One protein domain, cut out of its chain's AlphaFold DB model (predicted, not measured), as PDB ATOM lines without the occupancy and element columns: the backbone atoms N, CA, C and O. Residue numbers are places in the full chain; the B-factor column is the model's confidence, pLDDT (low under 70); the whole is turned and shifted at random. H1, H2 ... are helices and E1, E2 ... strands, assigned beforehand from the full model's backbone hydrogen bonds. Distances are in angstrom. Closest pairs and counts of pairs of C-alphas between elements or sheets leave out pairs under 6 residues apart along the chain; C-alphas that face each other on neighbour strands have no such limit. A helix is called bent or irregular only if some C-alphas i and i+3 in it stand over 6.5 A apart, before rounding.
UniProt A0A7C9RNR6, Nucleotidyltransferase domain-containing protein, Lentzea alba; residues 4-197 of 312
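This is residues 4 to 197 of the 312 residues of the protein "Nucleotidyltransferase domain-containing protein" of Lentzea alba (UniProt A0A7C9RNR6). Two lobes sit side by side, each built on a sheet, and H3 lies between the two sheets. The smaller lobe is the antiparallel sheet E2 E1 E4 E3 with H1 over the face away from H3 and H2 packed on H1; the larger is a twisted sheet of five strands that curls round H3 on one face and has H5, H6 and H7 on the other. The printed part has 194 residues with seven named helices and nine named strands, in the order E1 E2 H1 E3 H2 E4 H3 E5 H4 E6 E7 E8 H5 H6 E9 H7. The larger sheet is mixed, in the order E7 E8 E6 E5 E9, and the class is mixed, helices and strands. The whole is compact, with a radius of gyration of the C-alphas of 16.3 A and spans of 47 by 36 by 31 A.

E1, residues 4 to 9, begins at C-alpha 4 (-55.276, -15.608, -27.109) and is 16.3 A long. E2 is residues 18 to 22, H1 residues 24 to 33, 15.2 A, E3 residues 42 to 44 and H2 residues 53 to 60. H1 is irregular, but only just: C-alphas 29 and 32 are 6.9 A apart. E4, residues 67 to 72, is 15.3 A long, and H3, residues 82 to 93, begins at C-alpha 82 (-43.021, -19.950, -23.793) and is 16.3 A long. E5 is residues 99 to 102, H4 residues 104 to 107 and E6 residues 117 to 122, 15.9 A. E7, residues 130 to 136, is 17.7 A long, and E8, residues 139 to 146, is 21.5 A. H5, residues 148 to 160, is 18.4 A long; H6 is residues 165 to 172 and E9 residues 174 to 178. H7, residues 182 to 196, is 21.0 A long and ends at C-alpha 196 (-45.793, -49.764, -15.744).

E1 and E2 form a hairpin, with N 5 and O 20 2.8 A apart, within hydrogen-bond range. E1 and E4 are antiparallel at 152 degrees, with N 6 and O 70 at 2.9 A; E4 and E3 have N 43 and O 71 at 2.9 A. H1 is on this sheet at a height of 9.6 A, and H2 only grazes it with residues 59 to 60. H1 and H2 touch at a shallow tilt of 12 degrees, opposite ways; their closest C-alphas, of Ile 30 and Val 56, are 5.9 A apart. H3 is on the opposite face from H1, at a height of 12.6 A, along the strands at 25 degrees to E1 on the local plane. H3 is also on the larger sheet, with the C-alphas of Arg 87 and Met 176 in E9 6.8 A apart. In that sheet E5 and E9 are antiparallel, with N 102 and O 174 at 2.9 A, as are E6 and E5, with N 120 and O 101 at 3.0 A. E8 and E6 are parallel at 24 degrees, with N 119 and O 142 at 2.8 A; E7 and E8 form a hairpin, with N 141 and O 134 at 2.8 A. H4 is only just at this sheet's level, at 3.7 A. H5, H6 and H7 are on one face and H3 on the other: three layers, helices on both faces of a sheet. E8, H5 H6, E9 is a split strand-helix-strand unit, two strands running the same way with E6 and E5 between them, and its crossover is right-handed. H6 runs across the strands, at 90 degrees to E5 on the local plane, while H7 stands up from the sheet at 44 degrees. H6 and H7 touch, about perpendicular at 76 degrees, with the closest C-alphas, of Ala 171 and Arg 187, 4.8 A apart. H5 and H6 only just touch, with 3 pairs of C-alphas within 8 A, the closest those of Val 155 and Leu 167 at 6.7 A; H5 does so with residues 155 to 158 alone. In H2, H3, H5, H6 and H7 every O i to N i+4 pair is within hydrogen-bond range, in H1 4 of 6, and H4 is too short for such a pair.

The two C-alphas farthest apart, of Ala 25 and Pro 127, are 49.5 A apart. The printed part has no cut and no long link. The mean pLDDT of the printed part is 90.2; residues 35 to 40 and 74 to 79 are under 70.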
ATOM      1  N   ARG A   4     -55.336 -15.252 -25.695       89.50
ATOM      2  CA  ARG A   4     -55.276 -15.608 -27.109       89.50
ATOM      3  C   ARG A   4     -55.278 -17.106 -27.278       89.50
ATOM      4  O   ARG A   4     -54.505 -17.803 -26.634       89.50
ATOM      5  N   LEU A   5     -56.104 -17.573 -28.195       92.75
ATOM      6  CA  LEU A   5     -56.074 -18.928 -28.708       92.75
ATOM      7  C   LEU A   5     -55.150 -18.957 -29.929       92.75
ATOM      8  O   LEU A   5     -55.457 -18.338 -30.950       92.75
ATOM      9  N   LYS A   6     -54.019 -19.653 -29.808       92.75
ATOM     10  CA  LYS A   6     -53.025 -19.822 -30.872       92.75
ATOM     11  C   LYS A   6     -53.094 -21.236 -31.418       92.75
ATOM     12  O   LYS A   6     -52.930 -22.172 -30.644       92.75
ATOM     13  N   GLY A   7     -53.325 -21.377 -32.716       93.56
ATOM     14  CA  GLY A   7     -53.227 -22.651 -33.417       93.56
ATOM     15  C   GLY A   7     -51.904 -22.752 -34.163       93.56
ATOM     16  O   GLY A   7     -51.542 -21.850 -34.922       93.56
ATOM     17  N   TYR A   8     -51.182 -23.842 -33.952       93.56
ATOM     18  CA  TYR A   8     -49.904 -24.137 -34.588       93.56
ATOM     19  C   TYR A   8     -50.026 -25.343 -35.513       93.56
ATOM     20  O   TYR A   8     -50.895 -26.192 -35.338       93.56
ATOM     21  N   ALA A   9     -49.152 -25.429 -36.512       91.50
ATOM     22  CA  ALA A   9     -49.098 -26.604 -37.369       91.50
ATOM     23  C   ALA A   9     -48.492 -27.799 -36.610       91.50
ATOM     24  O   ALA A   9     -47.456 -27.662 -35.966       91.50
ATOM     25  N   LYS A  10     -49.095 -28.983 -36.757       85.62
ATOM     26  CA  LYS A  10     -48.603 -30.225 -36.128       85.62
ATOM     27  C   LYS A  10     -47.244 -30.686 -36.656       85.62
ATOM     28  O   LYS A  10     -46.387 -31.150 -35.913       85.62
ATOM     29  N   ARG A  11     -47.047 -30.546 -37.971       87.75
ATOM     30  CA  ARG A  11     -45.916 -31.139 -38.708       87.75
ATOM     31  C   ARG A  11     -44.736 -30.196 -38.945       87.75
ATOM     32  O   ARG A  11     -43.785 -30.588 -39.608       87.75
ATOM     33  N   ARG A  12     -44.813 -28.946 -38.482       87.06
ATOM     34  CA  ARG A  12     -43.727 -27.963 -38.612       87.06
ATOM     35  C   ARG A  12     -43.739 -26.990 -37.441       87.06
ATOM     36  O   ARG A  12     -44.809 -26.610 -36.970       87.06
ATOM     37  N   SER A  13     -42.559 -26.579 -37.000       86.75
ATOM     38  CA  SER A  13     -42.382 -25.528 -36.001       86.75
ATOM     39  C   SER A  13     -42.561 -24.126 -36.607       86.75
ATOM     40  O   SER A  13     -42.864 -23.988 -37.793       86.75
ATOM     41  N   GLY A  14     -42.436 -23.090 -35.772       87.75
ATOM     42  CA  GLY A  14     -42.550 -21.687 -36.172       87.75
ATOM     43  C   GLY A  14     -43.791 -20.968 -35.632       87.75
ATOM     44  O   GLY A  14     -44.410 -21.369 -34.641       87.75
ATOM     45  N   SER A  15     -44.138 -19.856 -36.284       90.94
ATOM     46  CA  SER A  15     -45.244 -18.976 -35.884       90.94
ATOM     47  C   SER A  15     -46.618 -19.667 -35.922       90.94
ATOM     48  O   SER A  15     -46.809 -20.623 -36.681       90.94
ATOM     49  N   PRO A  16     -47.610 -19.184 -35.147       92.62
ATOM     50  CA  PRO A  16     -48.949 -19.750 -35.158       92.62
ATOM     51  C   PRO A  16     -49.559 -19.553 -36.544       92.62
ATOM     52  O   PRO A  16     -49.438 -18.485 -37.147       92.62
ATOM     53  N   VAL A  17     -50.253 -20.573 -37.038       95.19
ATOM     54  CA  VAL A  17     -50.995 -20.505 -38.303       95.19
ATOM     55  C   VAL A  17     -52.381 -19.883 -38.118       95.19
ATOM     56  O   VAL A  17     -52.989 -19.440 -39.089       95.19
ATOM     57  N   SER A  18     -52.873 -19.808 -36.878       94.12
ATOM     58  CA  SER A  18     -54.075 -19.059 -36.518       94.12
ATOM     59  C   SER A  18     -53.933 -18.397 -35.145       94.12
ATOM     60  O   SER A  18     -53.323 -18.946 -34.227       94.12
ATOM     61  N   VAL A  19     -54.500 -17.197 -34.991       93.38
ATOM     62  CA  VAL A  19     -54.553 -16.471 -33.713       93.38
ATOM     63  C   VAL A  19     -55.931 -15.839 -33.561       93.38
ATOM     64  O   VAL A  19     -56.413 -15.163 -34.469       93.38
ATOM     65  N   ARG A  20     -56.565 -16.052 -32.406       92.62
ATOM     66  CA  ARG A  20     -57.834 -15.420 -32.023       92.62
ATOM     67  C   ARG A  20     -57.708 -14.814 -30.635       92.62
ATOM     68  O   ARG A  20     -57.247 -15.493 -29.720       92.62
ATOM     69  N   ASP A  21     -58.157 -13.578 -30.457       91.69
ATOM     70  CA  ASP A  21     -58.357 -13.035 -29.113       91.69
ATOM     71  C   ASP A  21     -59.581 -13.712 -28.473       91.69
ATOM     72  O   ASP A  21     -60.611 -13.906 -29.121       91.69
ATOM     73  N   ILE A  22     -59.470 -14.070 -27.195       91.06
ATOM     74  CA  ILE A  22     -60.565 -14.626 -26.399       91.06
ATOM     75  C   ILE A  22     -60.762 -13.789 -25.132       91.06
ATOM     76  O   ILE A  22     -59.829 -13.217 -24.556       91.06
ATOM     77  N   SER A  23     -62.008 -13.701 -24.682       90.81
ATOM     78  CA  SER A  23     -62.356 -12.971 -23.467       90.81
ATOM     79  C   SER A  23     -61.916 -13.720 -22.205       90.81
ATOM     80  O   SER A  23     -61.799 -14.947 -22.187       90.81
ATOM     81  N   ARG A  24     -61.767 -12.984 -21.095       88.06
ATOM     82  CA  ARG A  24     -61.559 -13.581 -19.764       88.06
ATOM     83  C   ARG A  24     -62.641 -14.603 -19.420       88.06
ATOM     84  O   ARG A  24     -62.341 -15.631 -18.831       88.06
ATOM     85  N   ALA A  25     -63.892 -14.307 -19.774       91.31
ATOM     86  CA  ALA A  25     -65.023 -15.189 -19.516       91.31
ATOM     87  C   ALA A  25     -64.883 -16.516 -20.276       91.31
ATOM     88  O   ALA A  25     -65.091 -17.569 -19.689       91.31
ATOM     89  N   GLN A  26     -64.454 -16.471 -21.541       92.81
ATOM     90  CA  GLN A  26     -64.177 -17.675 -22.328       92.81
ATOM     91  C   GLN A  26     -63.029 -18.495 -21.733       92.81
ATOM     92  O   GLN A  26     -63.174 -19.701 -21.568       92.81
ATOM     93  N   PHE A  27     -61.926 -17.847 -21.342       89.19
ATOM     94  CA  PHE A  27     -60.818 -18.525 -20.664       89.19
ATOM     95  C   PHE A  27     -61.268 -19.207 -19.363       89.19
ATOM     96  O   PHE A  27     -61.006 -20.388 -19.155       89.19
ATOM     97  N   LEU A  28     -61.993 -18.488 -18.502       88.12
ATOM     98  CA  LEU A  28     -62.489 -19.035 -17.236       88.12
ATOM     99  C   LEU A  28     -63.534 -20.140 -17.430       88.12
ATOM    100  O   LEU A  28     -63.657 -20.994 -16.563       88.12
ATOM    101  N   ALA A  29     -64.273 -20.139 -18.542       91.38
ATOM    102  CA  ALA A  29     -65.262 -21.170 -18.843       91.38
ATOM    103  C   ALA A  29     -64.624 -22.481 -19.326       91.38
ATOM    104  O   ALA A  29     -65.119 -23.551 -18.984       91.38
ATOM    105  N   ILE A  30     -63.531 -22.416 -20.095       89.31
ATOM    106  CA  ILE A  30     -62.824 -23.629 -20.532       89.31
ATOM    107  C   ILE A  30     -61.884 -24.166 -19.456       89.31
ATOM    108  O   ILE A  30     -61.699 -25.370 -19.392       89.31
ATOM    109  N   ARG A  31     -61.299 -23.306 -18.613       85.56
ATOM    110  CA  ARG A  31     -60.219 -23.685 -17.689       85.56
ATOM    111  C   ARG A  31     -60.546 -24.879 -16.781       85.56
ATOM    112  O   ARG A  31     -59.696 -25.751 -16.709       85.56
ATOM    113  N   PRO A  32     -61.736 -24.995 -16.156       86.44
ATOM    114  CA  PRO A  32     -62.075 -26.150 -15.316       86.44
ATOM    115  C   PRO A  32     -62.144 -27.485 -16.066       86.44
ATOM    116  O   PRO A  32     -62.256 -28.534 -15.443       86.44
ATOM    117  N   LEU A  33     -62.145 -27.457 -17.403       85.56
ATOM    118  CA  LEU A  33     -62.094 -28.659 -18.235       85.56
ATOM    119  C   LEU A  33     -60.675 -29.236 -18.342       85.56
ATOM    120  O   LEU A  33     -60.503 -30.321 -18.890       85.56
ATOM    121  N   PHE A  34     -59.682 -28.502 -17.850       77.12
ATOM    122  CA  PHE A  34     -58.278 -28.860 -17.840       77.12
ATOM    123  C   PHE A  34     -57.856 -28.956 -16.385       77.12
ATOM    124  O   PHE A  34     -58.157 -28.055 -15.603       77.12
ATOM    125  N   ASP A  35     -57.145 -30.018 -16.029       64.81
ATOM    126  CA  ASP A  35     -56.544 -30.188 -14.704       64.81
ATOM    127  C   ASP A  35     -55.325 -29.254 -14.547       64.81
ATOM    128  O   ASP A  35     -54.180 -29.661 -14.396       64.81
ATOM    129  N   ALA A  36     -55.569 -27.957 -14.737       60.41
ATOM    130  CA  ALA A  36     -54.592 -26.884 -14.834       60.41
ATOM    131  C   ALA A  36     -54.928 -25.798 -13.803       60.41
ATOM    132  O   ALA A  36     -54.938 -24.596 -14.104       60.41
ATOM    133  N   GLU A  37     -55.250 -26.216 -12.574       55.28
ATOM    134  CA  GLU A  37     -55.484 -25.289 -11.462       55.28
ATOM    135  C   GLU A  37     -54.267 -24.374 -11.258       55.28
ATOM    136  O   GLU A  37     -54.431 -23.167 -11.058       55.28
ATOM    137  N   ASP A  38     -53.067 -24.907 -11.488       56.72
ATOM    138  CA  ASP A  38     -51.801 -24.213 -11.272       56.72
ATOM    139  C   ASP A  38     -51.298 -23.379 -12.459       56.72
ATOM    140  O   ASP A  38     -50.363 -22.605 -12.264       56.72
ATOM    141  N   ASN A  39     -51.915 -23.466 -13.652       67.00
ATOM    142  CA  ASN A  39     -51.558 -22.627 -14.805       67.00
ATOM    143  C   ASN A  39     -52.530 -21.453 -14.981       67.00
ATOM    144  O   ASN A  39     -53.595 -21.604 -15.591       67.00
ATOM    145  N   PRO A  40     -52.205 -20.243 -14.501       66.62
ATOM    146  CA  PRO A  40     -53.106 -19.118 -14.678       66.62
ATOM    147  C   PRO A  40     -53.150 -18.603 -16.125       66.62
ATOM    148  O   PRO A  40     -54.073 -17.852 -16.455       66.62
ATOM    149  N   TRP A  41     -52.203 -18.996 -16.988       76.44
ATOM    150  CA  TRP A  41     -51.964 -18.308 -18.261       76.44
ATOM    151  C   TRP A  41     -51.941 -19.202 -19.496       76.44
ATOM    152  O   TRP A  41     -52.205 -18.684 -20.576       76.44
ATOM    153  N   LEU A  42     -51.611 -20.487 -19.375       82.44
ATOM    154  CA  LEU A  42     -51.410 -21.384 -20.508       82.44
ATOM    155  C   LEU A  42     -52.288 -22.642 -20.399       82.44
ATOM    156  O   LEU A  42     -52.349 -23.282 -19.357       82.44
ATOM    157  N   VAL A  43     -52.999 -22.989 -21.468       86.12
ATOM    158  CA  VAL A  43     -53.830 -24.202 -21.537       86.12
ATOM    159  C   VAL A  43     -53.553 -24.907 -22.858       86.12
ATOM    160  O   VAL A  43     -53.760 -24.305 -23.912       86.12
ATOM    161  N   ASP A  44     -53.093 -26.158 -22.800       85.44
ATOM    162  CA  ASP A  44     -52.922 -27.020 -23.975       85.44
ATOM    163  C   ASP A  44     -54.248 -27.710 -24.310       85.44
ATOM    164  O   ASP A  44     -54.734 -28.556 -23.561       85.44
ATOM    165  N   LEU A  45     -54.846 -27.331 -25.441       86.69
ATOM    166  CA  LEU A  45     -56.115 -27.892 -25.895       86.69
ATOM    167  C   LEU A  45     -55.953 -29.236 -26.628       86.69
ATOM    168  O   LEU A  45     -56.957 -29.821 -27.035       86.69
ATOM    169  N   ASN A  46     -54.735 -29.746 -26.809       78.06
ATOM    170  CA  ASN A  46     -54.504 -31.041 -27.452       78.06
ATOM    171  C   ASN A  46     -54.717 -32.225 -26.512       78.06
ATOM    172  O   ASN A  46     -55.110 -33.297 -26.965       78.06
ATOM    173  N   GLU A  47     -54.527 -32.024 -25.208       72.81
ATOM    174  CA  GLU A  47     -54.856 -33.021 -24.178       72.81
ATOM    175  C   GLU A  47     -56.373 -33.130 -23.934       72.81
ATOM    176  O   GLU A  47     -56.840 -33.949 -23.143       72.81
ATOM    177  N   VAL A  48     -57.180 -32.335 -24.647       73.31
ATOM    178  CA  VAL A  48     -58.638 -32.418 -24.586       73.31
ATOM    179  C   VAL A  48     -59.101 -33.729 -25.204       73.31
ATOM    180  O   VAL A  48     -59.093 -33.912 -26.423       73.31
ATOM    181  N   GLY A  49     -59.593 -34.628 -24.355       75.62
ATOM    182  CA  GLY A  49     -60.259 -35.845 -24.801       75.62
ATOM    183  C   GLY A  49     -61.447 -35.553 -25.729       75.62
ATOM    184  O   GLY A  49     -62.077 -34.491 -25.667       75.62
ATOM    185  N   ARG A  50     -61.809 -36.532 -26.572       82.81
ATOM    186  CA  ARG A  50     -62.931 -36.412 -27.531       82.81
ATOM    187  C   ARG A  50     -64.244 -35.970 -26.879       82.81
ATOM    188  O   ARG A  50     -65.053 -35.315 -27.525       82.81
ATOM    189  N   GLU A  51     -64.439 -36.311 -25.611       85.62
ATOM    190  CA  GLU A  51     -65.638 -35.990 -24.835       85.62
ATOM    191  C   GLU A  51     -65.710 -34.516 -24.409       85.62
ATOM    192  O   GLU A  51     -66.797 -33.944 -24.315       85.62
ATOM    193  N   ILE A  52     -64.561 -33.875 -24.180       88.44
ATOM    194  CA  ILE A  52     -64.476 -32.500 -23.672       88.44
ATOM    195  C   ILE A  52     -64.452 -31.490 -24.829       88.44
ATOM    196  O   ILE A  52     -64.984 -30.385 -24.697       88.44
ATOM    197  N   ARG A  53     -63.910 -31.873 -25.992       90.62
ATOM    198  CA  ARG A  53     -63.734 -30.979 -27.150       90.62
ATOM    199  C   ARG A  53     -65.006 -30.228 -27.573       90.62
ATOM    200  O   ARG A  53     -64.906 -29.014 -27.748       90.62
ATOM    201  N   PRO A  54     -66.201 -30.850 -27.652       92.38
ATOM    202  CA  PRO A  54     -67.424 -30.123 -27.991       92.38
ATOM    203  C   PRO A  54     -67.749 -28.983 -27.016       92.38
ATOM    204  O   PRO A  54     -68.254 -27.946 -27.434       92.38
ATOM    205  N   ARG A  55     -67.433 -29.135 -25.721       92.94
ATOM    206  CA  ARG A  55     -67.635 -28.077 -24.715       92.94
ATOM    207  C   ARG A  55     -66.662 -26.920 -24.913       92.94
ATOM    208  O   ARG A  55     -67.058 -25.766 -24.792       92.94
ATOM    209  N   VAL A  56     -65.409 -27.217 -25.258       93.50
ATOM    210  CA  VAL A  56     -64.411 -26.187 -25.589       93.50
ATOM    211  C   VAL A  56     -64.843 -25.412 -26.838       93.50
ATOM    212  O   VAL A  56     -64.842 -24.182 -26.828       93.50
ATOM    213  N   GLU A  57     -65.286 -26.109 -27.887       94.56
ATOM    214  CA  GLU A  57     -65.730 -25.488 -29.144       94.56
ATOM    215  C   GLU A  57     -67.028 -24.678 -28.993       94.56
ATOM    216  O   GLU A  57     -67.202 -23.673 -29.678       94.56
ATOM    217  N   GLN A  58     -67.913 -25.030 -28.052       95.81
ATOM    218  CA  GLN A  58     -69.072 -24.195 -27.698       95.81
ATOM    219  C   GLN A  58     -68.664 -22.824 -27.140       95.81
ATOM    220  O   GLN A  58     -69.376 -21.842 -27.343       95.81
ATOM    221  N   VAL A  59     -67.525 -22.744 -26.446       95.38
ATOM    222  CA  VAL A  59     -67.039 -21.509 -25.812       95.38
ATOM    223  C   VAL A  59     -66.124 -20.711 -26.746       95.38
ATOM    224  O   VAL A  59     -66.225 -19.483 -26.816       95.38
ATOM    225  N   LEU A  60     -65.214 -21.387 -27.450       94.75
ATOM    226  CA  LEU A  60     -64.173 -20.754 -28.275       94.75
ATOM    227  C   LEU A  60     -64.518 -20.699 -29.769       94.75
ATOM    228  O   LEU A  60     -63.804 -20.057 -30.545       94.75
ATOM    229  N   GLY A  61     -65.603 -21.353 -30.180       94.12
ATOM    230  CA  GLY A  61     -65.906 -21.630 -31.580       94.12
ATOM    231  C   GLY A  61     -65.131 -22.845 -32.110       94.12
ATOM    232  O   GLY A  61     -64.330 -23.440 -31.386       94.12
ATOM    233  N   PRO A  62     -65.331 -23.208 -33.389       92.94
ATOM    234  CA  PRO A  62     -64.715 -24.393 -33.981       92.94
ATOM    235  C   PRO A  62     -63.180 -24.354 -33.902       92.94
ATOM    236  O   PRO A  62     -62.555 -23.288 -34.012       92.94
ATOM    237  N   LEU A  63     -62.579 -25.529 -33.711       92.69
ATOM    238  CA  LEU A  63     -61.135 -25.749 -33.726       92.69
ATOM    239  C   LEU A  63     -60.774 -26.632 -34.920       92.69
ATOM    240  O   LEU A  63     -61.397 -27.667 -35.151       92.69
ATOM    241  N   ASP A  64     -59.744 -26.239 -35.660       91.81
ATOM    242  CA  ASP A  64     -59.185 -27.052 -36.742       91.81
ATOM    243  C   ASP A  64     -58.514 -28.321 -36.168       91.81
ATOM    244  O   ASP A  64     -57.567 -28.197 -35.391       91.81
ATOM    245  N   PRO A  65     -58.974 -29.544 -36.492       88.19
ATOM    246  CA  PRO A  65     -58.366 -30.769 -35.976       88.19
ATOM    247  C   PRO A  65     -56.901 -30.974 -36.396       88.19
ATOM    248  O   PRO A  65     -56.223 -31.780 -35.756       88.19
ATOM    249  N   ASP A  66     -56.405 -30.258 -37.406       87.94
ATOM    250  CA  ASP A  66     -55.023 -30.354 -37.887       87.94
ATOM    251  C   ASP A  66     -54.064 -29.356 -37.213       87.94
ATOM    252  O   ASP A  66     -52.868 -29.338 -37.519       87.94
ATOM    253  N   GLN A  67     -54.563 -28.556 -36.264       91.19
ATOM    254  CA  GLN A  67     -53.767 -27.598 -35.498       91.19
ATOM    255  C   GLN A  67     -53.623 -28.005 -34.033       91.19
ATOM    256  O   GLN A  67     -54.527 -28.597 -33.444       91.19
ATOM    257  N   ASP A  68     -52.484 -27.628 -33.464       89.62
ATOM    258  CA  ASP A  68     -52.198 -27.710 -32.039       89.62
ATOM    259  C   ASP A  68     -52.546 -26.386 -31.375       89.62
ATOM    260  O   ASP A  68     -51.974 -25.351 -31.729       89.62
ATOM    261  N   TYR A  69     -53.490 -26.399 -30.437       91.50
ATOM    262  CA  TYR A  69     -53.996 -25.164 -29.849       91.50
ATOM    263  C   TYR A  69     -53.508 -24.934 -28.427       91.50
ATOM    264  O   TYR A  69     -53.739 -25.750 -27.541       91.50
ATOM    265  N   TYR A  70     -52.962 -23.744 -28.196       90.06
ATOM    266  CA  TYR A  70     -52.591 -23.268 -26.871       90.06
ATOM    267  C   TYR A  70     -53.292 -21.950 -26.590       90.06
ATOM    268  O   TYR A  70     -53.236 -21.006 -27.387       90.06
ATOM    269  N   VAL A  71     -53.959 -21.871 -25.448       88.19
ATOM    270  CA  VAL A  71     -54.502 -20.609 -24.953       88.19
ATOM    271  C   VAL A  71     -53.448 -19.952 -24.086       88.19
ATOM    272  O   VAL A  71     -53.024 -20.561 -23.122       88.19
ATOM    273  N   THR A  72     -53.044 -18.729 -24.413       83.31
ATOM    274  CA  THR A  72     -52.018 -17.948 -23.702       83.31
ATOM    275  C   THR A  72     -52.641 -16.675 -23.129       83.31
ATOM    276  O   THR A  72     -53.516 -16.082 -23.758       83.31
ATOM    277  N   GLY A  73     -52.242 -16.253 -21.927       73.94
ATOM    278  CA  GLY A  73     -52.883 -15.166 -21.181       73.94
ATOM    279  C   GLY A  73     -51.906 -14.184 -20.531       73.94
ATOM    280  O   GLY A  73     -50.759 -14.505 -20.242       73.94
ATOM    281  N   HIS A  74     -52.384 -12.964 -20.280       64.50
ATOM    282  CA  HIS A  74     -51.655 -11.908 -19.565       64.50
ATOM    283  C   HIS A  74     -51.361 -12.327 -18.116       64.50
ATOM    284  O   HIS A  74     -52.322 -12.711 -17.463       64.50
ATOM    285  N   PRO A  75     -50.142 -12.157 -17.558       56.66
ATOM    286  CA  PRO A  75     -49.155 -11.128 -17.873       56.66
ATOM    287  C   PRO A  75     -48.018 -11.596 -18.777       56.66
ATOM    288  O   PRO A  75     -46.962 -10.971 -18.771       56.66
ATOM    289  N   LEU A  76     -48.209 -12.660 -19.562       63.75
ATOM    290  CA  LEU A  76     -47.241 -12.974 -20.606       63.75
ATOM    291  C   LEU A  76     -47.164 -11.802 -21.592       63.75
ATOM    292  O   LEU A  76     -48.154 -11.451 -22.241       63.75
ATOM    293  N   ASP A  77     -45.981 -11.198 -21.680       61.16
ATOM    294  CA  ASP A  77     -45.617 -10.405 -22.845       61.16
ATOM    295  C   ASP A  77     -45.627 -11.335 -24.064       61.16
ATOM    296  O   ASP A  77     -45.276 -12.512 -23.961       61.16
ATOM    297  N   TRP A  78     -46.063 -10.831 -25.212       53.28
ATOM    298  CA  TRP A  78     -46.204 -11.633 -26.425       53.28
ATOM    299  C   TRP A  78     -44.881 -12.277 -26.845       53.28
ATOM    300  O   TRP A  78     -44.863 -13.446 -27.233       53.28
ATOM    301  N   ASP A  79     -43.785 -11.537 -26.676       57.56
ATOM    302  CA  ASP A  79     -42.423 -11.990 -26.967       57.56
ATOM    303  C   ASP A  79     -41.888 -12.979 -25.918       57.56
ATOM    304  O   ASP A  79     -40.818 -13.558 -26.093       57.56
ATOM    305  N   LYS A  80     -42.651 -13.205 -24.841       72.25
ATOM    306  CA  LYS A  80     -42.347 -14.146 -23.763       72.25
ATOM    307  C   LYS A  80     -43.317 -15.322 -23.692       72.25
ATOM    308  O   LYS A  80     -43.262 -16.051 -22.710       72.25
ATOM    309  N   ASP A  81     -44.191 -15.536 -24.676       85.25
ATOM    310  CA  ASP A  81     -44.994 -16.765 -24.709       85.25
ATOM    311  C   ASP A  81     -44.064 -17.987 -24.825       85.25
ATOM    312  O   ASP A  81     -43.437 -18.162 -25.873       85.25
ATOM    313  N   PRO A  82     -43.984 -18.856 -23.799       89.56
ATOM    314  CA  PRO A  82     -43.021 -19.950 -23.793       89.56
ATOM    315  C   PRO A  82     -43.280 -20.973 -24.910       89.56
ATOM    316  O   PRO A  82     -42.331 -21.562 -25.423       89.56
ATOM    317  N   VAL A  83     -44.534 -21.151 -25.351       91.31
ATOM    318  CA  VAL A  83     -44.861 -22.038 -26.483       91.31
ATOM    319  C   VAL A  83     -44.324 -21.457 -27.784       91.31
ATOM    320  O   VAL A  83     -43.710 -22.173 -28.575       91.31
ATOM    321  N   GLN A  84     -44.534 -20.155 -28.002       91.31
ATOM    322  CA  GLN A  84     -44.024 -19.478 -29.190       91.31
ATOM    323  C   GLN A  84     -42.498 -19.482 -29.216       91.31
ATOM    324  O   GLN A  84     -41.911 -19.804 -30.243       91.31
ATOM    325  N   VAL A  85     -41.860 -19.158 -28.091       92.94
ATOM    326  CA  VAL A  85     -40.398 -19.115 -27.969       92.94
ATOM    327  C   VAL A  85     -39.788 -20.493 -28.234       92.94
ATOM    328  O   VAL A  85     -38.837 -20.593 -29.007       92.94
ATOM    329  N   ALA A  86     -40.368 -21.562 -27.678       95.00
ATOM    330  CA  ALA A  86     -39.936 -22.931 -27.959       95.00
ATOM    331  C   ALA A  86     -40.084 -23.285 -29.450       95.00
ATOM    332  O   ALA A  86     -39.173 -23.850 -30.054       95.00
ATOM    333  N   ARG A  87     -41.210 -22.923 -30.078       94.44
ATOM    334  CA  ARG A  87     -41.447 -23.189 -31.507       94.44
ATOM    335  C   ARG A  87     -40.547 -22.368 -32.429       94.44
ATOM    336  O   ARG A  87     -40.123 -22.899 -33.451       94.44
ATOM    337  N   ASP A  88     -40.230 -21.129 -32.073       94.00
ATOM    338  CA  ASP A  88     -39.286 -20.287 -32.817       94.00
ATOM    339  C   ASP A  88     -37.862 -20.860 -32.737       94.00
ATOM    340  O   ASP A  88     -37.160 -20.919 -33.747       94.00
ATOM    341  N   LEU A  89     -37.449 -21.357 -31.565       95.94
ATOM    342  CA  LEU A  89     -36.151 -22.012 -31.400       95.94
ATOM    343  C   LEU A  89     -36.027 -23.272 -32.266       95.94
ATOM    344  O   LEU A  89     -34.993 -23.471 -32.908       95.94
ATOM    345  N   LEU A  90     -37.073 -24.108 -32.297       96.44
ATOM    346  CA  LEU A  90     -37.116 -25.306 -33.142       96.44
ATOM    347  C   LEU A  90     -36.981 -24.952 -34.623       96.44
ATOM    348  O   LEU A  90     -36.190 -25.578 -35.317       96.44
ATOM    349  N   ASP A  91     -37.691 -23.924 -35.087       94.62
ATOM    350  CA  ASP A  91     -37.652 -23.498 -36.490       94.62
ATOM    351  C   ASP A  91     -36.262 -23.001 -36.912       94.62
ATOM    352  O   ASP A  91     -35.773 -23.323 -37.994       94.62
ATOM    353  N   VAL A  92     -35.578 -22.271 -36.024       94.69
ATOM    354  CA  VAL A  92     -34.249 -21.711 -36.303       94.69
ATOM    355  C   VAL A  92     -33.141 -22.761 -36.219       94.69
ATOM    356  O   VAL A  92     -32.240 -22.763 -37.058       94.69
ATOM    357  N   ARG A  93     -33.150 -23.623 -35.194       95.38
ATOM    358  CA  ARG A  93     -32.026 -24.538 -34.917       95.38
ATOM    359  C   ARG A  93     -32.245 -25.962 -35.393       95.38
ATOM    360  O   ARG A  93     -31.271 -26.638 -35.714       95.38
ATOM    361  N   TYR A  94     -33.493 -26.415 -35.436       95.50
ATOM    362  CA  TYR A  94     -33.842 -27.801 -35.727       95.50
ATOM    363  C   TYR A  94     -34.965 -27.908 -36.774       95.50
ATOM    364  O   TYR A  94     -35.943 -28.625 -36.547       95.50
ATOM    365  N   PRO A  95     -34.832 -27.264 -37.954       92.62
ATOM    366  CA  PRO A  95     -35.875 -27.273 -38.987       92.62
ATOM    367  C   PRO A  95     -36.170 -28.673 -39.553       92.62
ATOM    368  O   PRO A  95     -37.189 -28.873 -40.209       92.62
ATOM    369  N   LEU A  96     -35.275 -29.638 -39.315       93.19
ATOM    370  CA  LEU A  96     -35.399 -31.038 -39.728       93.19
ATOM    371  C   LEU A  96     -35.659 -31.987 -38.545       93.19
ATOM    372  O   LEU A  96     -35.503 -33.198 -38.693       93.19
ATOM    373  N   ALA A  97     -36.020 -31.469 -37.366       96.56
ATOM    374  CA  ALA A  97     -36.414 -32.325 -36.253       96.56
ATOM    375  C   ALA A  97     -37.652 -33.155 -36.609       96.56
ATOM    376  O   ALA A  97     -38.576 -32.702 -37.284       96.56
ATOM    377  N   ARG A  98     -37.675 -34.390 -36.112       97.00
ATOM    378  CA  ARG A  98     -38.797 -35.316 -36.298       97.00
ATOM    379  C   ARG A  98     -39.859 -35.132 -35.237       97.00
ATOM    380  O   ARG A  98     -41.050 -35.192 -35.536       97.00
ATOM    381  N   ALA A  99     -39.417 -34.895 -34.009       97.56
ATOM    382  CA  ALA A  99     -40.287 -34.626 -32.885       97.56
ATOM    383  C   ALA A  99     -39.652 -33.619 -31.934       97.56
ATOM    384  O   ALA A  99     -38.427 -33.551 -31.812       97.56
ATOM    385  N   ALA A 100     -40.490 -32.868 -31.229       97.81
ATOM    386  CA  ALA A 100     -40.042 -32.050 -30.116       97.81
ATOM    387  C   ALA A 100     -41.112 -31.944 -29.035       97.81
ATOM    388  O   ALA A 100     -42.305 -31.865 -29.335       97.81
ATOM    389  N   PHE A 101     -40.675 -31.886 -27.783       97.69
ATOM    390  CA  PHE A 101     -41.529 -31.731 -26.613       97.69
ATOM    391  C   PHE A 101     -41.066 -30.544 -25.783       97.69
ATOM    392  O   PHE A 101     -39.866 -30.338 -25.631       97.69
ATOM    393  N   LEU A 102     -42.013 -29.799 -25.219       96.44
ATOM    394  CA  LEU A 102     -41.751 -28.835 -24.153       96.44
ATOM    395  C   LEU A 102     -42.313 -29.407 -22.857       96.44
ATOM    396  O   LEU A 102     -43.518 -29.622 -22.757       96.44
ATOM    397  N   GLY A 103     -41.446 -29.684 -21.895       94.12
ATOM    398  CA  GLY A 103     -41.797 -30.278 -20.616       94.12
ATOM    399  C   GLY A 103     -41.733 -29.287 -19.459       94.12
ATOM    400  O   GLY A 103     -41.965 -28.081 -19.595       94.12
ATOM    401  N   GLY A 104     -41.417 -29.836 -18.288       89.69
ATOM    402  CA  GLY A 104     -41.055 -29.041 -17.128       89.69
ATOM    403  C   GLY A 104     -42.188 -28.201 -16.557       89.69
ATOM    404  O   GLY A 104     -43.374 -28.524 -16.644       89.69
ATOM    405  N   SER A 105     -41.799 -27.100 -15.918       87.31
ATOM    406  CA  SER A 105     -42.755 -26.219 -15.237       87.31
ATOM    407  C   SER A 105     -43.710 -25.500 -16.191       87.31
ATOM    408  O   SER A 105     -44.809 -25.152 -15.768       87.31
ATOM    409  N   VAL A 106     -43.341 -25.314 -17.465       88.38
ATOM    410  CA  VAL A 106     -44.233 -24.707 -18.464       88.38
ATOM    411  C   VAL A 106     -45.379 -25.644 -18.813       88.38
ATOM    412  O   VAL A 106     -46.534 -25.224 -18.750       88.38
ATOM    413  N   ALA A 107     -45.075 -26.907 -19.126       86.56
ATOM    414  CA  ALA A 107     -46.101 -27.897 -19.441       86.56
ATOM    415  C   ALA A 107     -47.005 -28.196 -18.240       86.56
ATOM    416  O   ALA A 107     -48.224 -28.205 -18.368       86.56
ATOM    417  N   ALA A 108     -46.410 -28.323 -17.050       81.50
ATOM    418  CA  ALA A 108     -47.149 -28.468 -15.795       81.50
ATOM    419  C   ALA A 108     -47.854 -27.173 -15.349       81.50
ATOM    420  O   ALA A 108     -48.521 -27.149 -14.320       81.50
ATOM    421  N   GLY A 109     -47.629 -26.062 -16.051       78.56
ATOM    422  CA  GLY A 109     -48.230 -24.771 -15.762       78.56
ATOM    423  C   GLY A 109     -47.798 -24.055 -14.493       78.56
ATOM    424  O   GLY A 109     -48.299 -22.979 -14.203       78.56
ATOM    425  N   THR A 110     -46.812 -24.592 -13.787       80.38
ATOM    426  CA  THR A 110     -46.265 -24.059 -12.532       80.38
ATOM    427  C   THR A 110     -45.044 -23.159 -12.752       80.38
ATOM    428  O   THR A 110     -44.234 -22.972 -11.842       80.38
ATOM    429  N   TYR A 111     -44.845 -22.653 -13.972       84.38
ATOM    430  CA  TYR A 111     -43.668 -21.857 -14.304       84.38
ATOM    431  C   TYR A 111     -43.689 -20.482 -13.625       84.38
ATOM    432  O   TYR A 111     -44.732 -19.897 -13.341       84.38
ATOM    433  N   THR A 112     -42.497 -19.961 -13.361       81.38
ATOM    434  CA  THR A 112     -42.261 -18.672 -12.707       81.38
ATOM    435  C   THR A 112     -41.356 -17.808 -13.580       81.38
ATOM    436  O   THR A 112     -40.878 -18.252 -14.620       81.38
ATOM    437  N   ALA A 113     -41.059 -16.585 -13.137       81.06
ATOM    438  CA  ALA A 113     -40.070 -15.734 -13.803       81.06
ATOM    439  C   ALA A 113     -38.657 -16.357 -13.867       81.06
ATOM    440  O   ALA A 113     -37.850 -15.919 -14.679       81.06
ATOM    441  N   ASN A 114     -38.375 -17.369 -13.038       83.56
ATOM    442  CA  ASN A 114     -37.086 -18.061 -12.977       83.56
ATOM    443  C   ASN A 114     -37.143 -19.459 -13.617       83.56
ATOM    444  O   ASN A 114     -36.242 -20.265 -13.398       83.56
ATOM    445  N   SER A 115     -38.228 -19.783 -14.322       89.06
ATOM    446  CA  SER A 115     -38.347 -21.052 -15.034       89.06
ATOM    447  C   SER A 115     -37.584 -21.031 -16.353       89.06
ATOM    448  O   SER A 115     -37.547 -20.022 -17.051       89.06
ATOM    449  N   ASP A 116     -37.040 -22.188 -16.695       94.12
ATOM    450  CA  ASP A 116     -36.470 -22.542 -17.984       94.12
ATOM    451  C   ASP A 116     -37.505 -23.224 -18.898       94.12
ATOM    452  O   ASP A 116     -38.600 -23.625 -18.479       94.12
ATOM    453  N   LEU A 117     -37.154 -23.325 -20.180       95.81
ATOM    454  CA  LEU A 117     -37.832 -24.160 -21.164       95.81
ATOM    455  C   LEU A 117     -37.104 -25.505 -21.261       95.81
ATOM    456  O   LEU A 117     -36.060 -25.602 -21.900       95.81
ATOM    457  N   ASP A 118     -37.669 -26.539 -20.645       97.56
ATOM    458  CA  ASP A 118     -37.176 -27.913 -20.761       97.56
ATOM    459  C   ASP A 118     -37.636 -28.525 -22.094       97.56
ATOM    460  O   ASP A 118     -38.826 -28.792 -22.278       97.56
ATOM    461  N   MET A 119     -36.724 -28.746 -23.038       98.44
ATOM    462  CA  MET A 119     -37.068 -29.150 -24.402       98.44
ATOM    463  C   MET A 119     -36.376 -30.443 -24.826       98.44
ATOM    464  O   MET A 119     -35.154 -30.502 -24.903       98.44
ATOM    465  N   VAL A 120     -37.155 -31.463 -25.190       98.69
ATOM    466  CA  VAL A 120     -36.640 -32.687 -25.827       98.69
ATOM    467  C   VAL A 120     -36.763 -32.540 -27.335       98.69
ATOM    468  O   VAL A 120     -37.849 -32.230 -27.821       98.69
ATOM    469  N   VAL A 121     -35.684 -32.774 -28.081       98.50
ATOM    470  CA  VAL A 121     -35.655 -32.652 -29.546       98.50
ATOM    471  C   VAL A 121     -35.082 -33.919 -30.165       98.50
ATOM    472  O   VAL A 121     -33.991 -34.358 -29.799       98.50
ATOM    473  N   ILE A 122     -35.817 -34.487 -31.121       98.38
ATOM    474  CA  ILE A 122     -35.427 -35.693 -31.847       98.38
ATOM    475  C   ILE A 122     -35.006 -35.351 -33.268       98.38
ATOM    476  O   ILE A 122     -35.785 -34.786 -34.039       98.38
ATOM    477  N   VAL A 123     -33.786 -35.745 -33.619       96.50
ATOM    478  CA  VAL A 123     -33.166 -35.546 -34.935       96.50
ATOM    479  C   VAL A 123     -32.520 -36.854 -35.402       96.50
ATOM    480  O   VAL A 123     -32.092 -37.648 -34.570       96.50
ATOM    481  N   ASP A 124     -32.455 -37.106 -36.711       91.88
ATOM    482  CA  ASP A 124     -31.906 -38.375 -37.231       91.88
ATOM    483  C   ASP A 124     -30.373 -38.433 -37.191       91.88
ATOM    484  O   ASP A 124     -29.803 -39.453 -36.816       91.88
ATOM    485  N   ASP A 125     -29.703 -37.348 -37.581       86.62
ATOM    486  CA  ASP A 125     -28.248 -37.321 -37.767       86.62
ATOM    487  C   ASP A 125     -27.585 -36.469 -36.680       86.62
ATOM    488  O   ASP A 125     -27.288 -35.285 -36.866       86.62
ATOM    489  N   LEU A 126     -27.430 -37.067 -35.495       91.44
ATOM    490  CA  LEU A 126     -26.738 -36.458 -34.363       91.44
ATOM    491  C   LEU A 126     -25.412 -37.186 -34.099       91.44
ATOM    492  O   LEU A 126     -25.437 -38.392 -33.855       91.44
ATOM    493  N   PRO A 127     -24.263 -36.482 -34.036       88.88
ATOM    494  CA  PRO A 127     -22.980 -37.109 -33.699       88.88
ATOM    495  C   PRO A 127     -22.964 -37.788 -32.320       88.88
ATOM    496  O   PRO A 127     -22.172 -38.695 -32.076       88.88
ATOM    497  N   GLY A 128     -23.825 -37.334 -31.409       92.94
ATOM    498  CA  GLY A 128     -24.052 -37.926 -30.099       92.94
ATOM    499  C   GLY A 128     -25.109 -37.139 -29.331       92.94
ATOM    500  O   GLY A 128     -25.256 -35.935 -29.548       92.94
ATOM    501  N   ALA A 129     -25.841 -37.811 -28.441       97.25
ATOM    502  CA  ALA A 129     -26.808 -37.144 -27.574       97.25
ATOM    503  C   ALA A 129     -26.128 -36.079 -26.710       97.25
ATOM    504  O   ALA A 129     -25.042 -36.307 -26.166       97.25
ATOM    505  N   PHE A 130     -26.778 -34.930 -26.554       97.38
ATOM    506  CA  PHE A 130     -26.247 -33.846 -25.738       97.38
ATOM    507  C   PHE A 130     -27.339 -33.097 -24.986       97.38
ATOM    508  O   PHE A 130     -28.501 -33.043 -25.397       97.38
ATOM    509  N   ARG A 131     -26.907 -32.476 -23.889       97.56
ATOM    510  CA  ARG A 131     -27.657 -31.449 -23.180       97.56
ATOM    511  C   ARG A 131     -26.984 -30.102 -23.407       97.56
ATOM    512  O   ARG A 131     -25.765 -30.008 -23.289       97.56
ATOM    513  N   GLU A 132     -27.767 -29.081 -23.715       97.56
ATOM    514  CA  GLU A 132     -27.274 -27.720 -23.910       97.56
ATOM    515  C   GLU A 132     -28.161 -26.725 -23.162       97.56
ATOM    516  O   GLU A 132     -29.377 -26.715 -23.341       97.56
ATOM    517  N   THR A 133     -27.533 -25.872 -22.355       97.81
ATOM    518  CA  THR A 133     -28.170 -24.705 -21.743       97.81
ATOM    519  C   THR A 133     -27.902 -23.491 -22.620       97.81
ATOM    520  O   THR A 133     -26.742 -23.173 -22.890       97.81
ATOM    521  N   LEU A 134     -28.948 -22.786 -23.042       97.06
ATOM    522  CA  LEU A 134     -28.822 -21.553 -23.822       97.06
ATOM    523  C   LEU A 134     -29.894 -20.532 -23.459       97.06
ATOM    524  O   LEU A 134     -30.837 -20.836 -22.738       97.06
ATOM    525  N   GLU A 135     -29.773 -19.324 -24.004       95.56
ATOM    526  CA  GLU A 135     -30.838 -18.324 -23.955       95.56
ATOM    527  C   GLU A 135     -31.462 -18.135 -25.345       95.56
ATOM    528  O   GLU A 135     -30.753 -17.956 -26.339       95.56
ATOM    529  N   HIS A 136     -32.795 -18.143 -25.426       93.75
ATOM    530  CA  HIS A 136     -33.532 -17.788 -26.638       93.75
ATOM    531  C   HIS A 136     -34.654 -16.803 -26.311       93.75
ATOM    532  O   HIS A 136     -35.549 -17.108 -25.529       93.75
ATOM    533  N   ARG A 137     -34.608 -15.605 -26.909       90.81
ATOM    534  CA  ARG A 137     -35.594 -14.524 -26.681       90.81
ATOM    535  C   ARG A 137     -35.826 -14.221 -25.190       90.81
ATOM    536  O   ARG A 137     -36.954 -14.006 -24.756       90.81
ATOM    537  N   GLY A 138     -34.744 -14.210 -24.406       89.06
ATOM    538  CA  GLY A 138     -34.777 -13.928 -22.969       89.06
ATOM    539  C   GLY A 138     -35.291 -15.073 -22.090       89.06
ATOM    540  O   GLY A 138     -35.494 -14.855 -20.898       89.06
ATOM    541  N   TRP A 139     -35.510 -16.267 -22.649       92.31
ATOM    542  CA  TRP A 139     -35.794 -17.479 -21.886       92.31
ATOM    543  C   TRP A 139     -34.543 -18.350 -21.765       92.31
ATOM    544  O   TRP A 139     -33.943 -18.665 -22.798       92.31
ATOM    545  N   PRO A 140     -34.179 -18.795 -20.550       95.81
ATOM    546  CA  PRO A 140     -33.291 -19.936 -20.380       95.81
ATOM    547  C   PRO A 140     -33.943 -21.180 -20.990       95.81
ATOM    548  O   PRO A 140     -35.133 -21.428 -20.783       95.81
ATOM    549  N   VAL A 141     -33.178 -21.957 -21.745       97.50
ATOM    550  CA  VAL A 141     -33.627 -23.191 -22.388       97.50
ATOM    551  C   VAL A 141     -32.656 -24.304 -22.047       97.50
ATOM    552  O   VAL A 141     -31.451 -24.165 -22.260       97.50
ATOM    553  N   GLU A 142     -33.205 -25.417 -21.583       98.12
ATOM    554  CA  GLU A 142     -32.508 -26.680 -21.390       98.12
ATOM    555  C   GLU A 142     -32.901 -27.623 -22.528       98.12
ATOM    556  O   GLU A 142     -34.005 -28.168 -22.556       98.12
ATOM    557  N   LEU A 143     -32.008 -27.799 -23.500       98.06
ATOM    558  CA  LEU A 143     -32.215 -28.696 -24.634       98.06
ATOM    559  C   LEU A 143     -31.661 -30.083 -24.332       98.06
ATOM    560  O   LEU A 143     -30.506 -30.218 -23.940       98.06
ATOM    561  N   PHE A 144     -32.456 -31.107 -24.622       98.38
ATOM    562  CA  PHE A 144     -32.086 -32.518 -24.615       98.38
ATOM    563  C   PHE A 144     -32.218 -33.044 -26.046       98.38
ATOM    564  O   PHE A 144     -33.320 -33.351 -26.508       98.38
ATOM    565  N   CYS A 145     -31.101 -33.094 -26.771       98.31
ATOM    566  CA  CYS A 145     -31.076 -33.490 -28.178       98.31
ATOM    567  C   CYS A 145     -30.645 -34.947 -28.319       98.31
ATOM    568  O   CYS A 145     -29.589 -35.338 -27.819       98.31
ATOM    569  N   HIS A 146     -31.452 -35.728 -29.031       98.56
ATOM    570  CA  HIS A 146     -31.268 -37.166 -29.175       98.56
ATOM    571  C   HIS A 146     -31.604 -37.642 -30.597       98.56
ATOM    572  O   HIS A 146     -32.495 -37.098 -31.249       98.56
ATOM    573  N   THR A 147     -30.941 -38.708 -31.050       97.88
ATOM    574  CA  THR A 147     -31.565 -39.652 -31.997       97.88
ATOM    575  C   THR A 147     -32.542 -40.559 -31.251       97.88
ATOM    576  O   THR A 147     -32.479 -40.647 -30.022       97.88
ATOM    577  N   ILE A 148     -33.421 -41.276 -31.956       96.56
ATOM    578  CA  ILE A 148     -34.346 -42.219 -31.301       96.56
ATOM    579  C   ILE A 148     -33.598 -43.290 -30.505       96.56
ATOM    580  O   ILE A 148     -33.980 -43.580 -29.374       96.56
ATOM    581  N   GLU A 149     -32.506 -43.818 -31.047       96.25
ATOM    582  CA  GLU A 149     -31.684 -44.843 -30.403       96.25
ATOM    583  C   GLU A 149     -31.081 -44.299 -29.105       96.25
ATOM    584  O   GLU A 149     -31.270 -44.867 -28.032       96.25
ATOM    585  N   SER A 150     -30.448 -43.125 -29.171       97.62
ATOM    586  CA  SER A 150     -29.858 -42.512 -27.978       97.62
ATOM    587  C   SER A 150     -30.907 -42.095 -26.938       97.62
ATOM    588  O   SER A 150     -30.619 -42.089 -25.744       97.62
ATOM    589  N   PHE A 151     -32.126 -41.739 -27.360       97.94
ATOM    590  CA  PHE A 151     -33.237 -41.473 -26.446       97.94
ATOM    591  C   PHE A 151     -33.646 -42.754 -25.712       97.94
ATOM    592  O   PHE A 151     -33.790 -42.738 -24.492       97.94
ATOM    593  N   GLN A 152     -33.786 -43.868 -26.435       96.31
ATOM    594  CA  GLN A 152     -34.141 -45.170 -25.865       96.31
ATOM    595  C   GLN A 152     -33.085 -45.669 -24.869       96.31
ATOM    596  O   GLN A 152     -33.451 -46.134 -23.790       96.31
ATOM    597  N   ASP A 153     -31.795 -45.493 -25.169       96.69
ATOM    598  CA  ASP A 153     -30.703 -45.848 -24.254       96.69
ATOM    599  C   ASP A 153     -30.771 -45.055 -22.939       96.69
ATOM    600  O   ASP A 153     -30.634 -45.616 -21.847       96.69
ATOM    601  N   PHE A 154     -31.024 -43.742 -23.020       97.25
ATOM    602  CA  PHE A 154     -31.187 -42.897 -21.835       97.25
ATOM    603  C   PHE A 154     -32.437 -43.277 -21.045       97.25
ATOM    604  O   PHE A 154     -32.372 -43.385 -19.824       97.25
ATOM    605  N   VAL A 155     -33.556 -43.533 -21.726       96.69
ATOM    606  CA  VAL A 155     -34.792 -44.002 -21.094       96.69
ATOM    607  C   VAL A 155     -34.561 -45.311 -20.343       96.69
ATOM    608  O   VAL A 155     -35.004 -45.421 -19.201       96.69
ATOM    609  N   ALA A 156     -33.863 -46.280 -20.938       96.31
ATOM    610  CA  ALA A 156     -33.580 -47.563 -20.302       96.31
ATOM    611  C   ALA A 156     -32.731 -47.386 -19.034       96.31
ATOM    612  O   ALA A 156     -33.122 -47.845 -17.958       96.31
ATOM    613  N   ARG A 157     -31.620 -46.646 -19.135       96.62
ATOM    614  CA  ARG A 157     -30.730 -46.360 -17.999       96.62
ATOM    615  C   ARG A 157     -31.449 -45.609 -16.878       96.62
ATOM    616  O   ARG A 157     -31.316 -45.945 -15.704       96.62
ATOM    617  N   ASP A 158     -32.204 -44.576 -17.227       96.44
ATOM    618  CA  ASP A 158     -32.857 -43.717 -16.246       96.44
ATOM    619  C   ASP A 158     -34.079 -44.418 -15.610       96.44
ATOM    620  O   ASP A 158     -34.407 -44.165 -14.447       96.44
ATOM    621  N   THR A 159     -34.708 -45.353 -16.335       96.38
ATOM    622  CA  THR A 159     -35.737 -46.268 -15.813       96.38
ATOM    623  C   THR A 159     -35.150 -47.228 -14.782       96.38
ATOM    624  O   THR A 159     -35.719 -47.374 -13.701       96.38
ATOM    625  N   GLU A 160     -33.989 -47.826 -15.065       95.38
ATOM    626  CA  GLU A 160     -33.251 -48.654 -14.102       95.38
ATOM    627  C   GLU A 160     -32.874 -47.846 -12.848       95.38
ATOM    628  O   GLU A 160     -33.049 -48.311 -11.723       95.38
ATOM    629  N   GLY A 161     -32.481 -46.581 -13.026       94.88
ATOM    630  CA  GLY A 161     -32.242 -45.631 -11.935       94.88
ATOM    631  C   GLY A 161     -33.500 -45.073 -11.250       94.88
ATOM    632  O   GLY A 161     -33.370 -44.218 -10.370       94.88
ATOM    633  N   ARG A 162     -34.708 -45.511 -11.645       97.00
ATOM    634  CA  ARG A 162     -36.024 -45.033 -11.172       97.00
ATOM    635  C   ARG A 162     -36.276 -43.533 -11.345       97.00
ATOM    636  O   ARG A 162     -37.178 -42.995 -10.704       97.00
ATOM    637  N   ARG A 163     -35.495 -42.824 -12.158       96.19
ATOM    638  CA  ARG A 163     -35.596 -41.367 -12.336       96.19
ATOM    639  C   ARG A 163     -35.576 -41.021 -13.822       96.19
ATOM    640  O   ARG A 163     -34.533 -40.568 -14.277       96.19
ATOM    641  N   PRO A 164     -36.683 -41.196 -14.569       95.88
ATOM    642  CA  PRO A 164     -36.706 -40.974 -16.014       95.88
ATOM    643  C   PRO A 164     -37.289 -39.594 -16.404       95.88
ATOM    644  O   PRO A 164     -38.443 -39.512 -16.834       95.88
ATOM    645  N   PRO A 165     -36.538 -38.473 -16.298       94.50
ATOM    646  CA  PRO A 165     -37.062 -37.143 -16.624       94.50
ATOM    647  C   PRO A 165     -37.490 -37.027 -18.093       94.50
ATOM    648  O   PRO A 165     -38.505 -36.394 -18.375       94.50
ATOM    649  N   LEU A 166     -36.767 -37.671 -19.018       96.81
ATOM    650  CA  LEU A 166     -37.118 -37.685 -20.442       96.81
ATOM    651  C   LEU A 166     -38.483 -38.349 -20.689       96.81
ATOM    652  O   LEU A 166     -39.264 -37.842 -21.492       96.81
ATOM    653  N   LEU A 167     -38.804 -39.432 -19.966       96.12
ATOM    654  CA  LEU A 167     -40.122 -40.067 -20.064       96.12
ATOM    655  C   LEU A 167     -41.231 -39.129 -19.594       96.12
ATOM    656  O   LEU A 167     -42.210 -38.957 -20.314       96.12
ATOM    657  N   HIS A 168     -41.062 -38.479 -18.438       94.94
ATOM    658  CA  HIS A 168     -42.045 -37.511 -17.940       94.94
ATOM    659  C   HIS A 168     -42.255 -36.355 -18.922       94.94
ATOM    660  O   HIS A 168     -43.393 -36.026 -19.244       94.94
ATOM    661  N   MET A 169     -41.180 -35.787 -19.478       96.19
ATOM    662  CA  MET A 169     -41.298 -34.711 -20.469       96.19
ATOM    663  C   MET A 169     -42.030 -35.151 -21.741       96.19
ATOM    664  O   MET A 169     -42.844 -34.393 -22.261       96.19
ATOM    665  N   CYS A 170     -41.796 -36.367 -22.235       97.19
ATOM    666  CA  CYS A 170     -42.483 -36.869 -23.426       97.19
ATOM    667  C   CYS A 170     -43.947 -37.265 -23.157       97.19
ATOM    668  O   CYS A 170     -44.799 -37.095 -24.030       97.19
ATOM    669  N   ALA A 171     -44.251 -37.786 -21.965       95.19
ATOM    670  CA  ALA A 171     -45.587 -38.245 -21.591       95.19
ATOM    671  C   ALA A 171     -46.541 -37.098 -21.218       95.19
ATOM    672  O   ALA A 171     -47.713 -37.119 -21.613       95.19
ATOM    673  N   GLU A 172     -46.034 -36.123 -20.460       90.88
ATOM    674  CA  GLU A 172     -46.805 -35.048 -19.819       90.88
ATOM    675  C   GLU A 172     -46.568 -33.681 -20.483       90.88
ATOM    676  O   GLU A 172     -47.371 -32.765 -20.325       90.88
ATOM    677  N   GLY A 173     -45.471 -33.523 -21.232       92.00
ATOM    678  CA  GLY A 173     -45.135 -32.275 -21.913       92.00
ATOM    679  C   GLY A 173     -46.062 -31.949 -23.082       92.00
ATOM    680  O   GLY A 173     -46.874 -32.761 -23.520       92.00
ATOM    681  N   PHE A 174     -45.889 -30.776 -23.672       92.00
ATOM    682  CA  PHE A 174     -46.558 -30.381 -24.909       92.00
ATOM    683  C   PHE A 174     -45.815 -30.945 -26.117       92.00
ATOM    684  O   PHE A 174     -44.606 -30.748 -26.242       92.00
ATOM    685  N   LEU A 175     -46.525 -31.625 -27.021       93.56
ATOM    686  CA  LEU A 175     -45.962 -32.082 -28.293       93.56
ATOM    687  C   LEU A 175     -45.858 -30.879 -29.234       93.56
ATOM    688  O   LEU A 175     -46.849 -30.423 -29.791       93.56
ATOM    689  N   MET A 176     -44.653 -30.334 -29.364       93.00
ATOM    690  CA  MET A 176     -44.397 -29.112 -30.124       93.00
ATOM    691  C   MET A 176     -44.224 -29.364 -31.618       93.00
ATOM    692  O   MET A 176     -44.502 -28.487 -32.429       93.00
ATOM    693  N   LEU A 177     -43.749 -30.546 -31.989       94.25
ATOM    694  CA  LEU A 177     -43.524 -30.930 -33.372       94.25
ATOM    695  C   LEU A 177     -43.713 -32.433 -33.503       94.25
ATOM    696  O   LEU A 177     -43.168 -33.186 -32.699       94.25
ATOM    697  N   ASP A 178     -44.440 -32.851 -34.534       94.94
ATOM    698  CA  ASP A 178     -44.529 -34.245 -34.952       94.94
ATOM    699  C   ASP A 178     -44.547 -34.335 -36.483       94.94
ATOM    700  O   ASP A 178     -45.598 -34.299 -37.129       94.94
ATOM    701  N   ALA A 179     -43.358 -34.382 -37.084       94.50
ATOM    702  CA  ALA A 179     -43.199 -34.326 -38.535       94.50
ATOM    703  C   ALA A 179     -43.794 -35.571 -39.224       94.50
ATOM    704  O   ALA A 179     -44.467 -35.473 -40.261       94.50
ATOM    705  N   ASP A 180     -43.581 -36.743 -38.623       94.69
ATOM    706  CA  ASP A 180     -43.803 -38.060 -39.228       94.69
ATOM    707  C   ASP A 180     -44.520 -39.071 -38.302       94.69
ATOM    708  O   ASP A 180     -44.571 -40.269 -38.597       94.69
ATOM    709  N   GLY A 181     -45.095 -38.619 -37.184       95.31
ATOM    710  CA  GLY A 181     -45.765 -39.474 -36.197       95.31
ATOM    711  C   GLY A 181     -44.828 -40.027 -35.117       95.31
ATOM    712  O   GLY A 181     -45.265 -40.813 -34.274       95.31
ATOM    713  N   THR A 182     -43.537 -39.684 -35.149       96.75
ATOM    714  CA  THR A 182     -42.554 -40.095 -34.138       96.75
ATOM    715  C   THR A 182     -42.893 -39.552 -32.758       96.75
ATOM    716  O   THR A 182     -42.852 -40.310 -31.790       96.75
ATOM    717  N   GLY A 183     -43.308 -38.289 -32.662       96.12
ATOM    718  CA  GLY A 183     -43.661 -37.676 -31.385       96.12
ATOM    719  C   GLY A 183     -44.880 -38.339 -30.745       96.12
ATOM    720  O   GLY A 183     -44.854 -38.679 -29.561       96.12
ATOM    721  N   ALA A 184     -45.927 -38.615 -31.530       94.94
ATOM    722  CA  ALA A 184     -47.094 -39.339 -31.035       94.94
ATOM    723  C   ALA A 184     -46.737 -40.739 -30.499       94.94
ATOM    724  O   ALA A 184     -47.169 -41.092 -29.402       94.94
ATOM    725  N   ARG A 185     -45.912 -41.515 -31.224       97.31
ATOM    726  CA  ARG A 185     -45.462 -42.845 -30.765       97.31
ATOM    727  C   ARG A 185     -44.664 -42.758 -29.467       97.31
ATOM    728  O   ARG A 185     -44.992 -43.460 -28.516       97.31
ATOM    729  N   MET A 186     -43.698 -41.842 -29.394       97.88
ATOM    730  CA  MET A 186     -42.897 -41.628 -28.186       97.88
ATOM    731  C   MET A 186     -43.751 -41.256 -26.975       97.88
ATOM    732  O   MET A 186     -43.516 -41.772 -25.889       97.88
ATOM    733  N   ARG A 187     -44.757 -40.386 -27.137       96.75
ATOM    734  CA  ARG A 187     -45.688 -40.038 -26.052       96.75
ATOM    735  C   ARG A 187     -46.457 -41.262 -25.568       96.75
ATOM    736  O   ARG A 187     -46.576 -41.467 -24.362       96.75
ATOM    737  N   THR A 188     -46.990 -42.063 -26.491       96.69
ATOM    738  CA  THR A 188     -47.721 -43.293 -26.155       96.69
ATOM    739  C   THR A 188     -46.832 -44.282 -25.406       96.69
ATOM    740  O   THR A 188     -47.240 -44.788 -24.364       96.69
ATOM    741  N   GLU A 189     -45.615 -44.520 -25.892       97.38
ATOM    742  CA  GLU A 189     -44.640 -45.399 -25.239       97.38
ATOM    743  C   GLU A 189     -44.226 -44.863 -23.867       97.38
ATOM    744  O   GLU A 189     -44.201 -45.615 -22.896       97.38
ATOM    745  N   ALA A 190     -43.976 -43.556 -23.750       97.69
ATOM    746  CA  ALA A 190     -43.598 -42.939 -22.488       97.69
ATOM    747  C   ALA A 190     -44.703 -43.063 -21.434       97.69
ATOM    748  O   ALA A 190     -44.412 -43.431 -20.300       97.69
ATOM    749  N   ARG A 191     -45.970 -42.834 -21.805       96.81
ATOM    750  CA  ARG A 191     -47.115 -43.046 -20.904       96.81
ATOM    751  C   ARG A 191     -47.209 -44.501 -20.454       96.81
ATOM    752  O   ARG A 191     -47.284 -44.755 -19.260       96.81
ATOM    753  N   ALA A 192     -47.102 -45.447 -21.388       97.31
ATOM    754  CA  ALA A 192     -47.143 -46.871 -21.064       97.31
ATOM    755  C   ALA A 192     -46.006 -47.298 -20.114       97.31
ATOM    756  O   ALA A 192     -46.236 -48.090 -19.202       97.31
ATOM    757  N   LEU A 193     -44.793 -46.767 -20.298       96.88
ATOM    758  CA  LEU A 193     -43.660 -47.033 -19.406       96.88
ATOM    759  C   LEU A 193     -43.863 -46.420 -18.019       96.88
ATOM    760  O   LEU A 193     -43.589 -47.076 -17.019       96.88
ATOM    761  N   LEU A 194     -44.363 -45.184 -17.942       96.38
ATOM    762  CA  LEU A 194     -44.647 -44.544 -16.659       96.38
ATOM    763  C   LEU A 194     -45.737 -45.284 -15.878       96.38
ATOM    764  O   LEU A 194     -45.562 -45.480 -14.674       96.38
ATOM    765  N   ASP A 195     -46.791 -45.736 -16.563       95.94
ATOM    766  CA  ASP A 195     -47.880 -46.536 -15.989       95.94
ATOM    767  C   ASP A 195     -47.392 -47.906 -15.493       95.94
ATOM    768  O   ASP A 195     -47.886 -48.414 -14.487       95.94
ATOM    769  N   ALA A 196     -46.403 -48.504 -16.168       96.00
ATOM    770  CA  ALA A 196     -45.793 -49.764 -15.744       96.00
ATOM    771  C   ALA A 196     -44.959 -49.628 -14.455       96.00
ATOM    772  O   ALA A 196     -44.808 -50.605 -13.717       96.00
ATOM    773  N   GLY A 197     -44.449 -48.428 -14.165       95.69
ATOM    774  CA  GLY A 197     -43.615 -48.156 -12.996       95.69
ATOM    775  C   GLY A 197     -42.149 -48.590 -13.157       95.69
ATOM    776  O   GLY A 197     -41.766 -49.199 -14.161       95.69
TER     777      GLY A 197